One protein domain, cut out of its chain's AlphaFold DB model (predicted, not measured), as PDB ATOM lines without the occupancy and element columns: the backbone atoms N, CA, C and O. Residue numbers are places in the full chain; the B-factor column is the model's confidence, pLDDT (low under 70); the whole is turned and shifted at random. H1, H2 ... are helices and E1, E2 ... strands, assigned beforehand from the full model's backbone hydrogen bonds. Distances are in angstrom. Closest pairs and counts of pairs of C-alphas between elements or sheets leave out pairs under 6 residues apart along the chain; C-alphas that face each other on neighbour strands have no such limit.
ATOM      1  N   THR A 142     208.330 199.802 166.949       87.75
ATOM      2  CA  THR A 142     208.660 198.402 166.669       87.75
ATOM      3  C   THR A 142     207.718 197.810 165.633       87.75
ATOM      4  O   THR A 142     206.550 198.203 165.529       87.75
ATOM      5  N   TRP A 143     208.180 196.792 164.905       88.00
ATOM      6  CA  TRP A 143     207.279 196.039 164.036       88.00
ATOM      7  C   TRP A 143     206.112 195.408 164.790       88.00
ATOM      8  O   TRP A 143     205.004 195.348 164.260       88.00
ATOM      9  N   ASN A 144     206.326 194.959 166.028       88.62
ATOM     10  CA  ASN A 144     205.249 194.390 166.828       88.62
ATOM     11  C   ASN A 144     204.084 195.391 166.970       88.62
ATOM     12  O   ASN A 144     202.936 195.016 166.731       88.62
ATOM     13  N   ASP A 145     204.382 196.668 167.227       90.75
ATOM     14  CA  ASP A 145     203.379 197.736 167.341       90.75
ATOM     15  C   ASP A 145     202.638 198.017 166.027       90.75
ATOM     16  O   ASP A 145     201.463 198.390 166.045       90.75
ATOM     17  N   ILE A 146     203.309 197.836 164.888       92.06
ATOM     18  CA  ILE A 146     202.725 198.014 163.553       92.06
ATOM     19  C   ILE A 146     201.872 196.792 163.189       92.06
ATOM     20  O   ILE A 146     200.729 196.923 162.761       92.06
ATOM     21  N   SER A 147     202.398 195.584 163.389       90.94
ATOM     22  CA  SER A 147     201.789 194.324 162.953       90.94
ATOM     23  C   SER A 147     200.432 194.052 163.601       90.94
ATOM     24  O   SER A 147     199.544 193.507 162.947       90.94
ATOM     25  N   VAL A 148     200.219 194.493 164.847       93.81
ATOM     26  CA  VAL A 148     198.915 194.377 165.518       93.81
ATOM     27  C   VAL A 148     197.823 195.189 164.818       93.81
ATOM     28  O   VAL A 148     196.656 194.808 164.882       93.81
ATOM     29  N   MET A 149     198.181 196.258 164.094       94.94
ATOM     30  CA  MET A 149     197.231 197.072 163.328       94.94
ATOM     31  C   MET A 149     196.689 196.333 162.097       94.94
ATOM     32  O   MET A 149     195.597 196.658 161.636       94.94
ATOM     33  N   ARG A 150     197.392 195.299 161.603       94.06
ATOM     34  CA  ARG A 150     196.965 194.464 160.461       94.06
ATOM     35  C   ARG A 150     195.578 193.857 160.664       94.06
ATOM     36  O   ARG A 150     194.846 193.665 159.706       94.06
ATOM     37  N   TRP A 151     195.216 193.551 161.907       93.50
ATOM     38  CA  TRP A 151     193.929 192.934 162.235       93.50
ATOM     39  C   TRP A 151     192.774 193.938 162.326       93.50
ATOM     40  O   TRP A 151     191.617 193.531 162.402       93.50
ATOM     41  N   CYS A 152     193.076 195.238 162.347       93.44
ATOM     42  CA  CYS A 152     192.096 196.311 162.511       93.44
ATOM     43  C   CYS A 152     191.977 197.217 161.278       93.44
ATOM     44  O   CYS A 152     191.038 198.007 161.199       93.44
ATOM     45  N   LEU A 153     192.930 197.131 160.352       93.44
ATOM     46  CA  LEU A 153     192.954 197.870 159.096       93.44
ATOM     47  C   LEU A 153     192.663 196.925 157.931       93.44
ATOM     48  O   LEU A 153     193.014 195.747 157.973       93.44
ATOM     49  N   ASP A 154     192.037 197.452 156.881       91.94
ATOM     50  CA  ASP A 154     192.008 196.746 155.604       91.94
ATOM     51  C   ASP A 154     193.406 196.740 154.960       91.94
ATOM     52  O   ASP A 154     194.314 197.466 155.372       91.94
ATOM     53  N   GLU A 155     193.598 195.880 153.962       91.00
ATOM     54  CA  GLU A 155     194.898 195.701 153.312       91.00
ATOM     55  C   GLU A 155     195.466 197.017 152.733       91.00
ATOM     56  O   GLU A 155     196.628 197.320 153.021       91.00
ATOM     57  N   PRO A 156     194.691 197.867 152.024       92.56
ATOM     58  CA  PRO A 156     195.196 199.155 151.543       92.56
ATOM     59  C   PRO A 156     195.583 200.130 152.664       92.56
ATOM     60  O   PRO A 156     196.618 200.794 152.564       92.56
ATOM     61  N   ALA A 157     194.792 200.232 153.740       92.31
ATOM     62  CA  ALA A 157     195.124 201.107 154.862       92.31
ATOM     63  C   ALA A 157     196.338 200.586 155.634       92.31
ATOM     64  O   ALA A 157     197.175 201.386 156.046       92.31
ATOM     65  N   PHE A 158     196.474 199.268 155.791       95.19
ATOM     66  CA  PHE A 158     197.651 198.670 156.413       95.19
ATOM     67  C   PHE A 158     198.908 198.887 155.565       95.19
ATOM     68  O   PHE A 158     199.948 199.258 156.106       95.19
ATOM     69  N   PHE A 159     198.813 198.746 154.238       94.56
ATOM     70  CA  PHE A 159     199.903 199.092 153.326       94.56
ATOM     71  C   PHE A 159     200.328 200.557 153.510       94.56
ATOM     72  O   PHE A 159     201.512 200.834 153.698       94.56
ATOM     73  N   GLY A 160     199.369 201.487 153.551       94.94
ATOM     74  CA  GLY A 160     199.632 202.901 153.836       94.94
ATOM     75  C   GLY A 160     200.296 203.134 155.198       94.94
ATOM     76  O   GLY A 160     201.286 203.858 155.274       94.94
ATOM     77  N   ALA A 161     199.810 202.467 156.248       95.81
ATOM     78  CA  ALA A 161     200.344 202.580 157.602       95.81
ATOM     79  C   ALA A 161     201.811 202.139 157.670       95.81
ATOM     80  O   ALA A 161     202.643 202.846 158.234       95.81
ATOM     81  N   VAL A 162     202.153 201.010 157.040       95.38
ATOM     82  CA  VAL A 162     203.546 200.547 156.950       95.38
ATOM     83  C   VAL A 162     204.415 201.578 156.226       95.38
ATOM     84  O   VAL A 162     205.509 201.862 156.697       95.38
ATOM     85  N   GLY A 163     203.930 202.188 155.141       95.19
ATOM     86  CA  GLY A 163     204.676 203.220 154.410       95.19
ATOM     87  C   GLY A 163     204.926 204.502 155.215       95.19
ATOM     88  O   GLY A 163     205.908 205.198 154.981       95.19
ATOM     89  N   GLU A 164     204.062 204.801 156.186       95.00
ATOM     90  CA  GLU A 164     204.168 205.964 157.074       95.00
ATOM     91  C   GLU A 164     204.966 205.677 158.360       95.00
ATOM     92  O   GLU A 164     205.152 206.582 159.176       95.00
ATOM     93  N   CYS A 165     205.454 204.448 158.569       93.50
ATOM     94  CA  CYS A 165     206.264 204.141 159.744       93.50
ATOM     95  C   CYS A 165     207.671 204.766 159.639       93.50
ATOM     96  O   CYS A 165     208.203 204.913 158.532       93.50
ATOM     97  N   PRO A 166     208.325 205.103 160.770       91.25
ATOM     98  CA  PRO A 166     209.628 205.772 160.757       91.25
ATOM     99  C   PRO A 166     210.700 205.042 159.937       91.25
ATOM    100  O   PRO A 166     211.435 205.677 159.181       91.25
ATOM    101  N   ALA A 167     210.761 203.710 160.039       92.56
ATOM    102  CA  ALA A 167     211.728 202.896 159.306       92.56
ATOM    103  C   ALA A 167     211.514 202.970 157.783       92.56
ATOM    104  O   ALA A 167     212.474 203.162 157.037       92.56
ATOM    105  N   MET A 168     210.262 202.880 157.318       95.19
ATOM    106  CA  MET A 168     209.928 202.957 155.892       95.19
ATOM    107  C   MET A 168     210.088 204.363 155.322       95.19
ATOM    108  O   MET A 168     210.599 204.507 154.210       95.19
ATOM    109  N   LEU A 169     209.705 205.401 156.071       93.69
ATOM    110  CA  LEU A 169     209.916 206.790 155.661       93.69
ATOM    111  C   LEU A 169     211.405 207.089 155.513       93.69
ATOM    112  O   LEU A 169     211.827 207.633 154.496       93.69
ATOM    113  N   ARG A 170     212.217 206.675 156.489       93.06
ATOM    114  CA  ARG A 170     213.672 206.813 156.424       93.06
ATOM    115  C   ARG A 170     214.245 206.073 155.221       93.06
ATOM    116  O   ARG A 170     214.994 206.669 154.454       93.06
ATOM    117  N   LEU A 171     213.843 204.820 155.017       94.75
ATOM    118  CA  LEU A 171     214.282 204.022 153.875       94.75
ATOM    119  C   LEU A 171     213.922 204.679 152.532       94.75
ATOM    120  O   LEU A 171     214.756 204.744 151.632       94.75
ATOM    121  N   THR A 172     212.704 205.206 152.417       95.56
ATOM    122  CA  THR A 172     212.212 205.889 151.211       95.56
ATOM    123  C   THR A 172     212.936 207.212 150.973       95.56
ATOM    124  O   THR A 172     213.329 207.498 149.849       95.56
ATOM    125  N   ASN A 173     213.192 207.996 152.022       94.56
ATOM    126  CA  ASN A 173     213.924 209.261 151.915       94.56
ATOM    127  C   ASN A 173     215.385 209.062 151.488       94.56
ATOM    128  O   ASN A 173     215.980 209.945 150.877       94.56
ATOM    129  N   MET A 174     215.964 207.906 151.808       94.69
ATOM    130  CA  MET A 174     217.312 207.527 151.388       94.69
ATOM    131  C   MET A 174     217.365 206.902 149.990       94.69
ATOM    132  O   MET A 174     218.451 206.702 149.446       94.69
ATOM    133  N   ALA A 175     216.212 206.572 149.407       95.31
ATOM    134  CA  ALA A 175     216.108 205.956 148.099       95.31
ATOM    135  C   ALA A 175     216.160 207.006 146.976       95.31
ATOM    136  O   ALA A 175     215.165 207.306 146.325       95.31
ATOM    137  N   ASP A 176     217.344 207.566 146.750       94.81
ATOM    138  CA  ASP A 176     217.611 208.630 145.773       94.81
ATOM    139  C   ASP A 176     217.842 208.137 144.331       94.81
ATOM    140  O   ASP A 176     217.851 208.938 143.394       94.81
ATOM    141  N   THR A 177     217.999 206.826 144.129       94.75
ATOM    142  CA  THR A 177     218.129 206.201 142.805       94.75
ATOM    143  C   THR A 177     216.951 205.293 142.484       94.75
ATOM    144  O   THR A 177     216.312 204.735 143.378       94.75
ATOM    145  N   THR A 178     216.694 205.072 141.193       94.25
ATOM    146  CA  THR A 178     215.658 204.138 140.720       94.25
ATOM    147  C   THR A 178     215.822 202.747 141.338       94.25
ATOM    148  O   THR A 178     214.842 202.117 141.731       94.25
ATOM    149  N   GLU A 179     217.061 202.275 141.474       93.44
ATOM    150  CA  GLU A 179     217.381 200.989 142.087       93.44
ATOM    151  C   GLU A 179     217.030 200.974 143.577       93.44
ATOM    152  O   GLU A 179     216.385 200.035 144.043       93.44
ATOM    153  N   ARG A 180     217.388 202.020 144.331       95.31
ATOM    154  CA  ARG A 180     217.049 202.112 145.758       95.31
ATOM    155  C   ARG A 180     215.547 202.249 145.979       95.31
ATOM    156  O   ARG A 180     215.024 201.643 146.910       95.31
ATOM    157  N   VAL A 181     214.839 202.962 145.100       95.62
ATOM    158  CA  VAL A 181     213.369 203.056 145.133       95.62
ATOM    159  C   VAL A 181     212.745 201.680 144.912       95.62
ATOM    160  O   VAL A 181     211.823 201.299 145.635       95.62
ATOM    161  N   ALA A 182     213.275 200.895 143.970       93.88
ATOM    162  CA  ALA A 182     212.822 199.527 143.741       93.88
ATOM    163  C   ALA A 182     213.074 198.624 144.962       93.88
ATOM    164  O   ALA A 182     212.199 197.837 145.325       93.88
ATOM    165  N   ILE A 183     214.220 198.768 145.641       94.94
ATOM    166  CA  ILE A 183     214.517 198.041 146.885       94.94
ATOM    167  C   ILE A 183     213.543 198.444 147.998       94.94
ATOM    168  O   ILE A 183     212.943 197.566 148.612       94.94
ATOM    169  N   ALA A 184     213.344 199.743 148.242       96.31
ATOM    170  CA  ALA A 184     212.421 200.238 149.265       96.31
ATOM    171  C   ALA A 184     210.983 199.748 149.018       96.31
ATOM    172  O   ALA A 184     210.314 199.273 149.935       96.31
ATOM    173  N   THR A 185     210.547 199.762 147.758       94.81
ATOM    174  CA  THR A 185     209.246 199.225 147.336       94.81
ATOM    175  C   THR A 185     209.155 197.718 147.598       94.81
ATOM    176  O   THR A 185     208.165 197.240 148.151       94.81
ATOM    177  N   ALA A 186     210.199 196.952 147.263       94.19
ATOM    178  CA  ALA A 186     210.244 195.513 147.519       94.19
ATOM    179  C   ALA A 186     210.225 195.180 149.021       94.19
ATOM    180  O   ALA A 186     209.556 194.224 149.419       94.19
ATOM    181  N   VAL A 187     210.905 195.976 149.857       94.38
ATOM    182  CA  VAL A 187     210.835 195.875 151.324       94.38
ATOM    183  C   VAL A 187     209.402 196.108 151.796       94.38
ATOM    184  O   VAL A 187     208.863 195.262 152.502       94.38
ATOM    185  N   HIS A 188     208.765 197.197 151.357       94.69
ATOM    186  CA  HIS A 188     207.396 197.545 151.748       94.69
ATOM    187  C   HIS A 188     206.410 196.409 151.454       94.69
ATOM    188  O   HIS A 188     205.714 195.950 152.360       94.69
ATOM    189  N   HIS A 189     206.415 195.893 150.221       92.19
ATOM    190  CA  HIS A 189     205.586 194.749 149.837       92.19
ATOM    191  C   HIS A 189     205.893 193.508 150.673       92.19
ATOM    192  O   HIS A 189     204.987 192.887 151.219       92.19
ATOM    193  N   SER A 190     207.172 193.165 150.839       91.56
ATOM    194  CA  SER A 190     207.565 191.964 151.586       91.56
ATOM    195  C   SER A 190     207.111 192.014 153.047       91.56
ATOM    196  O   SER A 190     206.697 190.998 153.604       91.56
ATOM    197  N   VAL A 191     207.150 193.197 153.658       90.31
ATOM    198  CA  VAL A 191     206.708 193.445 155.033       90.31
ATOM    199  C   VAL A 191     205.179 193.358 155.152       90.31
ATOM    200  O   VAL A 191     204.652 192.696 156.053       90.31
ATOM    201  N   VAL A 192     204.441 193.972 154.223       90.31
ATOM    202  CA  VAL A 192     202.968 193.941 154.215       90.31
ATOM    203  C   VAL A 192     202.449 192.528 153.946       90.31
ATOM    204  O   VAL A 192     201.624 192.022 154.706       90.31
ATOM    205  N   ASP A 193     203.013 191.827 152.972       86.62
ATOM    206  CA  ASP A 193     202.556 190.494 152.568       86.62
ATOM    207  C   ASP A 193     203.017 189.389 153.535       86.62
ATOM    208  O   ASP A 193     202.548 188.255 153.461       86.62
ATOM    209  N   GLY A 194     203.928 189.697 154.468       80.19
ATOM    210  CA  GLY A 194     204.516 188.703 155.372       80.19
ATOM    211  C   GLY A 194     205.452 187.728 154.652       80.19
ATOM    212  O   GLY A 194     205.496 186.546 154.985       80.19
ATOM    213  N   GLY A 195     206.184 188.215 153.648       73.00
ATOM    214  CA  GLY A 195     207.149 187.443 152.865       73.00
ATOM    215  C   GLY A 195     207.152 187.729 151.376       73.00
ATOM    216  O   GLY A 195     208.123 187.364 150.734       73.00
ATOM    217  N   GLY A 196     206.153 188.421 150.828       76.19
ATOM    218  CA  GLY A 196     206.130 188.830 149.420       76.19
ATOM    219  C   GLY A 196     206.368 187.687 148.410       76.19
ATOM    220  O   GLY A 196     206.468 186.505 148.753       76.19
ATOM    221  N   PRO A 197     206.458 188.006 147.112       82.62
ATOM    222  CA  PRO A 197     206.923 187.046 146.123       82.62
ATOM    223  C   PRO A 197     208.425 186.781 146.302       82.62
ATOM    224  O   PRO A 197     209.193 187.679 146.648       82.62
ATOM    225  N   ALA A 198     208.876 185.564 145.979       83.12
ATOM    226  CA  ALA A 198     210.293 185.186 146.070       83.12
ATOM    227  C   ALA A 198     211.228 186.148 145.310       83.12
ATOM    228  O   ALA A 198     212.360 186.369 145.734       83.12
ATOM    229  N   SER A 199     210.739 186.759 144.225       84.88
ATOM    230  CA  SER A 199     211.457 187.793 143.480       84.88
ATOM    231  C   SER A 199     211.702 189.062 144.299       84.88
ATOM    232  O   SER A 199     212.793 189.607 144.218       84.88
ATOM    233  N   ALA A 200     210.734 189.511 145.107       86.31
ATOM    234  CA  ALA A 200     210.898 190.686 145.963       86.31
ATOM    235  C   ALA A 200     211.914 190.411 147.078       86.31
ATOM    236  O   ALA A 200     212.825 191.214 147.277       86.31
ATOM    237  N   ILE A 201     211.832 189.245 147.734       87.56
ATOM    238  CA  ILE A 201     212.838 188.841 148.730       87.56
ATOM    239  C   ILE A 201     214.232 188.799 148.096       87.56
ATOM    240  O   ILE A 201     215.193 189.285 148.687       87.56
ATOM    241  N   GLU A 202     214.355 188.233 146.894       88.50
ATOM    242  CA  GLU A 202     215.639 188.146 146.199       88.50
ATOM    243  C   GLU A 202     216.191 189.527 145.831       88.50
ATOM    244  O   GLU A 202     217.389 189.766 146.007       88.50
ATOM    245  N   THR A 203     215.329 190.463 145.415       89.12
ATOM    246  CA  THR A 203     215.701 191.870 145.216       89.12
ATOM    247  C   THR A 203     216.256 192.474 146.503       89.12
ATOM    248  O   THR A 203     217.361 193.004 146.487       89.12
ATOM    249  N   VAL A 204     215.557 192.347 147.635       90.38
ATOM    250  CA  VAL A 204     216.024 192.900 148.922       90.38
ATOM    251  C   VAL A 204     217.335 192.240 149.379       90.38
ATOM    252  O   VAL A 204     218.196 192.896 149.964       90.38
ATOM    253  N   ARG A 205     217.516 190.945 149.093       88.75
ATOM    254  CA  ARG A 205     218.693 190.169 149.502       88.75
ATOM    255  C   ARG A 205     219.952 190.522 148.713       88.75
ATOM    256  O   ARG A 205     221.026 190.579 149.307       88.75
ATOM    257  N   THR A 206     219.839 190.680 147.396       88.75
ATOM    258  CA  THR A 206     221.005 190.716 146.494       88.75
ATOM    259  C   THR A 206     221.266 192.068 145.857       88.75
ATOM    260  O   THR A 206     222.389 192.312 145.413       88.75
ATOM    261  N   ALA A 207     220.269 192.954 145.811       89.88
ATOM    262  CA  ALA A 207     220.456 194.256 145.201       89.88
ATOM    263  C   ALA A 207     221.462 195.098 145.999       89.88
ATOM    264  O   ALA A 207     221.483 195.108 147.235       89.88
ATOM    265  N   VAL A 208     222.303 195.817 145.259       92.75
ATOM    266  CA  VAL A 208     223.295 196.726 145.824       92.75
ATOM    267  C   VAL A 208     222.573 197.992 146.272       92.75
ATOM    268  O   VAL A 208     222.091 198.765 145.449       92.75
ATOM    269  N   TRP A 209     222.498 198.192 147.586       93.56
ATOM    270  CA  TRP A 209     221.994 199.418 148.197       93.56
ATOM    271  C   TRP A 209     223.035 200.535 148.127       93.56
ATOM    272  O   TRP A 209     222.709 201.677 147.816       93.56
ATOM    273  N   GLU A 210     224.305 200.220 148.377       90.50
ATOM    274  CA  GLU A 210     225.404 201.176 148.264       90.50
ATOM    275  C   GLU A 210     226.615 200.543 147.561       90.50
ATOM    276  O   GLU A 210     227.075 199.465 147.963       90.50
ATOM    277  N   PRO A 211     227.144 201.175 146.496       84.62
ATOM    278  CA  PRO A 211     228.336 200.688 145.821       84.62
ATOM    279  C   PRO A 211     229.538 200.567 146.777       84.62
ATOM    280  O   PRO A 211     229.696 201.387 147.678       84.62
ATOM    281  N   PRO A 212     230.431 199.583 146.567       82.06
ATOM    282  CA  PRO A 212     230.455 198.678 145.418       82.06
ATOM    283  C   PRO A 212     229.569 197.430 145.565       82.06
ATOM    284  O   PRO A 212     229.203 196.847 144.551       82.06
ATOM    285  N   THR A 213     229.243 196.988 146.784       81.81
ATOM    286  CA  THR A 213     228.570 195.687 147.023       81.81
ATOM    287  C   THR A 213     227.692 195.647 148.281       81.81
ATOM    288  O   THR A 213     227.253 194.574 148.692       81.81
ATOM    289  N   SER A 214     227.428 196.785 148.925       89.81
ATOM    290  CA  SER A 214     226.681 196.803 150.183       89.81
ATOM    291  C   SER A 214     225.200 196.548 149.910       89.81
ATOM    292  O   SER A 214     224.540 197.357 149.258       89.81
ATOM    293  N   THR A 215     224.666 195.424 150.390       93.31
ATOM    294  CA  THR A 215     223.215 195.178 150.413       93.31
ATOM    295  C   THR A 215     222.558 196.054 151.476       93.31
ATOM    296  O   THR A 215     223.233 196.541 152.384       93.31
ATOM    297  N   ILE A 216     221.237 196.227 151.423       94.12
ATOM    298  CA  ILE A 216     220.509 197.036 152.416       94.12
ATOM    299  C   ILE A 216     220.727 196.536 153.855       94.12
ATOM    300  O   ILE A 216     220.903 197.335 154.770       94.12
ATOM    301  N   VAL A 217     220.816 195.215 154.053       92.75
ATOM    302  CA  VAL A 217     221.099 194.605 155.364       92.75
ATOM    303  C   VAL A 217     222.520 194.931 155.828       92.75
ATOM    304  O   VAL A 217     222.728 195.278 156.989       92.75
ATOM    305  N   HIS A 218     223.513 194.811 154.939       91.94
ATOM    306  CA  HIS A 218     224.902 195.126 155.274       91.94
ATOM    307  C   HIS A 218     225.072 196.617 155.583       91.94
ATOM    308  O   HIS A 218     225.713 196.977 156.571       91.94
ATOM    309  N   TRP A 219     224.450 197.474 154.774       93.94
ATOM    310  CA  TRP A 219     224.430 198.915 154.970       93.94
ATOM    311  C   TRP A 219     223.799 199.296 156.315       93.94
ATOM    312  O   TRP A 219     224.434 200.013 157.089       93.94
ATOM    313  N   ALA A 220     222.616 198.764 156.640       93.69
ATOM    314  CA  ALA A 220     221.922 199.075 157.888       93.69
ATOM    315  C   ALA A 220     222.732 198.634 159.120       93.69
ATOM    316  O   ALA A 220     222.838 199.386 160.081       93.69
ATOM    317  N   ARG A 221     223.397 197.465 159.067       94.00
ATOM    318  CA  ARG A 221     224.326 197.025 160.127       94.00
ATOM    319  C   ARG A 221     225.556 197.914 160.254       94.00
ATOM    320  O   ARG A 221     225.983 198.190 161.361       94.00
ATOM    321  N   SER A 222     226.127 198.343 159.132       93.44
ATOM    322  CA  SER A 222     227.347 199.163 159.133       93.44
ATOM    323  C   SER A 222     227.104 200.584 159.654       93.44
ATOM    324  O   SER A 222     228.047 201.238 160.083       93.44
ATOM    325  N   ASN A 223     225.855 201.054 159.608       93.19
ATOM    326  CA  ASN A 223     225.436 202.378 160.074       93.19
ATOM    327  C   ASN A 223     224.687 202.338 161.420       93.19
ATOM    328  O   ASN A 223     224.102 203.348 161.805       93.19
ATOM    329  N   ASP A 224     224.669 201.189 162.108       92.62
ATOM    330  CA  ASP A 224     223.918 200.979 163.354       92.62
ATOM    331  C   ASP A 224     222.431 201.407 163.255       92.62
ATOM    332  O   ASP A 224     221.828 201.905 164.209       92.62
ATOM    333  N   ASP A 225     221.811 201.207 162.085       92.38
ATOM    334  CA  ASP A 225     220.434 201.626 161.811       92.38
ATOM    335  C   ASP A 225     219.424 200.585 162.316       92.38
ATOM    336  O   ASP A 225     218.868 199.776 161.566       92.38
ATOM    337  N   ALA A 226     219.211 200.590 163.632       91.50
ATOM    338  CA  ALA A 226     218.359 199.621 164.317       91.50
ATOM    339  C   ALA A 226     216.907 199.604 163.804       91.50
ATOM    340  O   ALA A 226     216.284 198.547 163.804       91.50
ATOM    341  N   MET A 227     216.372 200.739 163.337       89.69
ATOM    342  CA  MET A 227     214.993 200.820 162.834       89.69
ATOM    343  C   MET A 227     214.829 200.072 161.510       89.69
ATOM    344  O   MET A 227     213.870 199.321 161.332       89.69
ATOM    345  N   ILE A 228     215.768 200.258 160.580       92.50
ATOM    346  CA  ILE A 228     215.752 199.534 159.305       92.50
ATOM    347  C   ILE A 228     216.061 198.050 159.538       92.50
ATOM    348  O   ILE A 228     215.453 197.200 158.896       92.50
ATOM    349  N   LEU A 229     216.944 197.712 160.482       92.19
ATOM    350  CA  LEU A 229     217.201 196.312 160.837       92.19
ATOM    351  C   LEU A 229     215.968 195.616 161.423       92.19
ATOM    352  O   LEU A 229     215.624 194.545 160.926       92.19
ATOM    353  N   ASP A 230     215.284 196.228 162.398       91.31
ATOM    354  CA  ASP A 230     214.061 195.669 162.996       91.31
ATOM    355  C   ASP A 230     212.999 195.401 161.929       91.31
ATOM    356  O   ASP A 230     212.389 194.337 161.930       91.31
ATOM    357  N   LEU A 231     212.839 196.316 160.966       91.12
ATOM    358  CA  LEU A 231     211.940 196.160 159.822       91.12
ATOM    359  C   LEU A 231     212.341 194.987 158.907       91.12
ATOM    360  O   LEU A 231     211.495 194.185 158.511       91.12
ATOM    361  N   LEU A 232     213.625 194.881 158.548       92.00
ATOM    362  CA  LEU A 232     214.130 193.847 157.638       92.00
ATOM    363  C   LEU A 232     214.086 192.444 158.259       92.00
ATOM    364  O   LEU A 232     213.878 191.462 157.545       92.00
ATOM    365  N   GLU A 233     214.245 192.327 159.577       91.12
ATOM    366  CA  GLU A 233     214.145 191.053 160.302       91.12
ATOM    367  C   GLU A 233     212.761 190.401 160.191       91.12
ATOM    368  O   GLU A 233     212.640 189.182 160.324       91.12
ATOM    369  N   GLN A 234     211.737 191.187 159.857       87.62
ATOM    370  CA  GLN A 234     210.355 190.729 159.715       87.62
ATOM    371  C   GLN A 234     210.067 190.089 158.368       87.62
ATOM    372  O   GLN A 234     208.996 189.513 158.206       87.62
ATOM    373  N   ILE A 235     210.986 190.191 157.403       87.56
ATOM    374  CA  ILE A 235     210.836 189.595 156.078       87.56
ATOM    375  C   ILE A 235     211.310 188.137 156.148       87.56
ATOM    376  O   ILE A 235     212.523 187.879 156.211       87.56
ATOM    377  N   PRO A 236     210.397 187.143 156.107       82.69
ATOM    378  CA  PRO A 236     210.789 185.745 156.152       82.69
ATOM    379  C   PRO A 236     211.737 185.395 155.005       82.69
ATOM    380  O   PRO A 236     211.496 185.699 153.840       82.69
ATOM    381  N   GLY A 237     212.838 184.726 155.346       79.69
ATOM    382  CA  GLY A 237     213.852 184.316 154.378       79.69
ATOM    383  C   GLY A 237     214.911 185.375 154.063       79.69
ATOM    384  O   GLY A 237     215.869 185.040 153.370       79.69
ATOM    385  N   LEU A 238     214.823 186.605 154.583       81.62
ATOM    386  CA  LEU A 238     215.883 187.600 154.381       81.62
ATOM    387  C   LEU A 238     217.100 187.352 155.289       81.62
ATOM    388  O   LEU A 238     218.239 187.411 154.834       81.62
ATOM    389  N   THR A 239     216.867 187.020 156.560       66.69
ATOM    390  CA  THR A 239     217.912 186.830 157.587       66.69
ATOM    391  C   THR A 239     218.243 185.368 157.880       66.69
ATOM    392  O   THR A 239     219.288 185.071 158.464       66.69
ATOM    393  N   ARG A 240     217.392 184.427 157.453       54.66
ATOM    394  CA  ARG A 240     217.651 182.994 157.614       54.66
ATOM    395  C   ARG A 240     218.645 182.557 156.540       54.66
ATOM    396  O   ARG A 240     218.262 182.309 155.400       54.66
ATOM    397  N   ALA A 241     219.924 182.483 156.905       47.81
ATOM    398  CA  ALA A 241     220.929 181.844 156.065       47.81
ATOM    399  C   ALA A 241     220.441 180.435 155.670       47.81
ATOM    400  O   ALA A 241     219.816 179.764 156.504       47.81
TER     401      ALA A 241
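AT A GLANCE: This is residues 142 to 241 of the 254 residues of an uncharacterized protein of Plasmodiophora brassicae (UniProt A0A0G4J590). Short helices gather round one longer helix, H4: H3 and H5 pack on different sides of it, and H2 packs on its last part, with H1 folded back on H2 at one end of the long axis. At the other end lie E1 with its loop and H6, from which H7 folds back to pack across H3. The printed part has 100 residues, with seven named helices and one named strand in the order H1, H2, H3, H4, H5, E1, H6, H7, and its class is mostly helix. It is compact, with a radius of gyration of the C-alphas of 12.7 A, and its outline is elongated, 42 by 25 by 23 A.

IN THESE COORDINATES: Find C-alpha 143 at (207.279, 196.039, 164.036); from there H1 runs 13.8 A to residue 151. H2 follows at residues 155 to 163, 12.4 A long, and H3 at residues 166 to 173. Look next at C-alpha 178, at (215.658, 204.138, 140.720), where H4 begins; it runs 22.3 A to residue 193. H5 spans residues 198 to 206, 12.1 A, and E1 residues 208 to 210. H6 holds residues 216 to 222, and H7 residues 226 to 233, ending at C-alpha 233 at (214.145, 191.053, 160.302).

HOW THE PARTS SIT: Begin with H4, the hub, which touches four other helices. With residues 183 to 190 alone it touches H5, at a steep tilt of 51 degrees, opposite ways; the closest C-alphas, of Ala 186 and Ala 200, are 5.1 A apart. H3 and H4 form a helical hairpin at a shallow tilt of 26 degrees, where the C-alphas of Thr 172 and Ala 184 come closest, at 6.0 A. H2 touches residues 188 to 192 of H4 alone, with the C-alphas of Phe 159 and Val 192 closest at 6.1 A. H1 and H2 are a helical hairpin at 17 degrees, a shallow tilt, with the C-alphas of Arg 150 and Phe 158 closest at 5.9 A. H7 touches H3 about perpendicular, at 87 degrees, with the C-alphas of Ala 167 and Met 227 closest at 5.2 A. H7 only just touches H4, with 3 pairs of C-alphas within 8 A, the closest being Val 187 and Leu 232 at 7.4 A. H6 and H7 form a helical hairpin at a steep tilt of 39 degrees, the C-alphas of Ala 220 and Leu 229 closest at 6.2 A. E1 pairs with no named strand, but its residues 208 to 210 pair antiparallel with residues 214 to 215. In H2 to H7 every O i to N i+4 pair is within hydrogen-bond range; in H1 2 of 5 are, beside 4 of 6 O i to N i+3 pairs.

THE WHOLE: The two C-alphas farthest apart, of Cys 152 and Pro 212, are 42.1 A apart. The printed part has no cut, and its seven links are tight. The model's confidence is low, under 70, at residues 239 to 241.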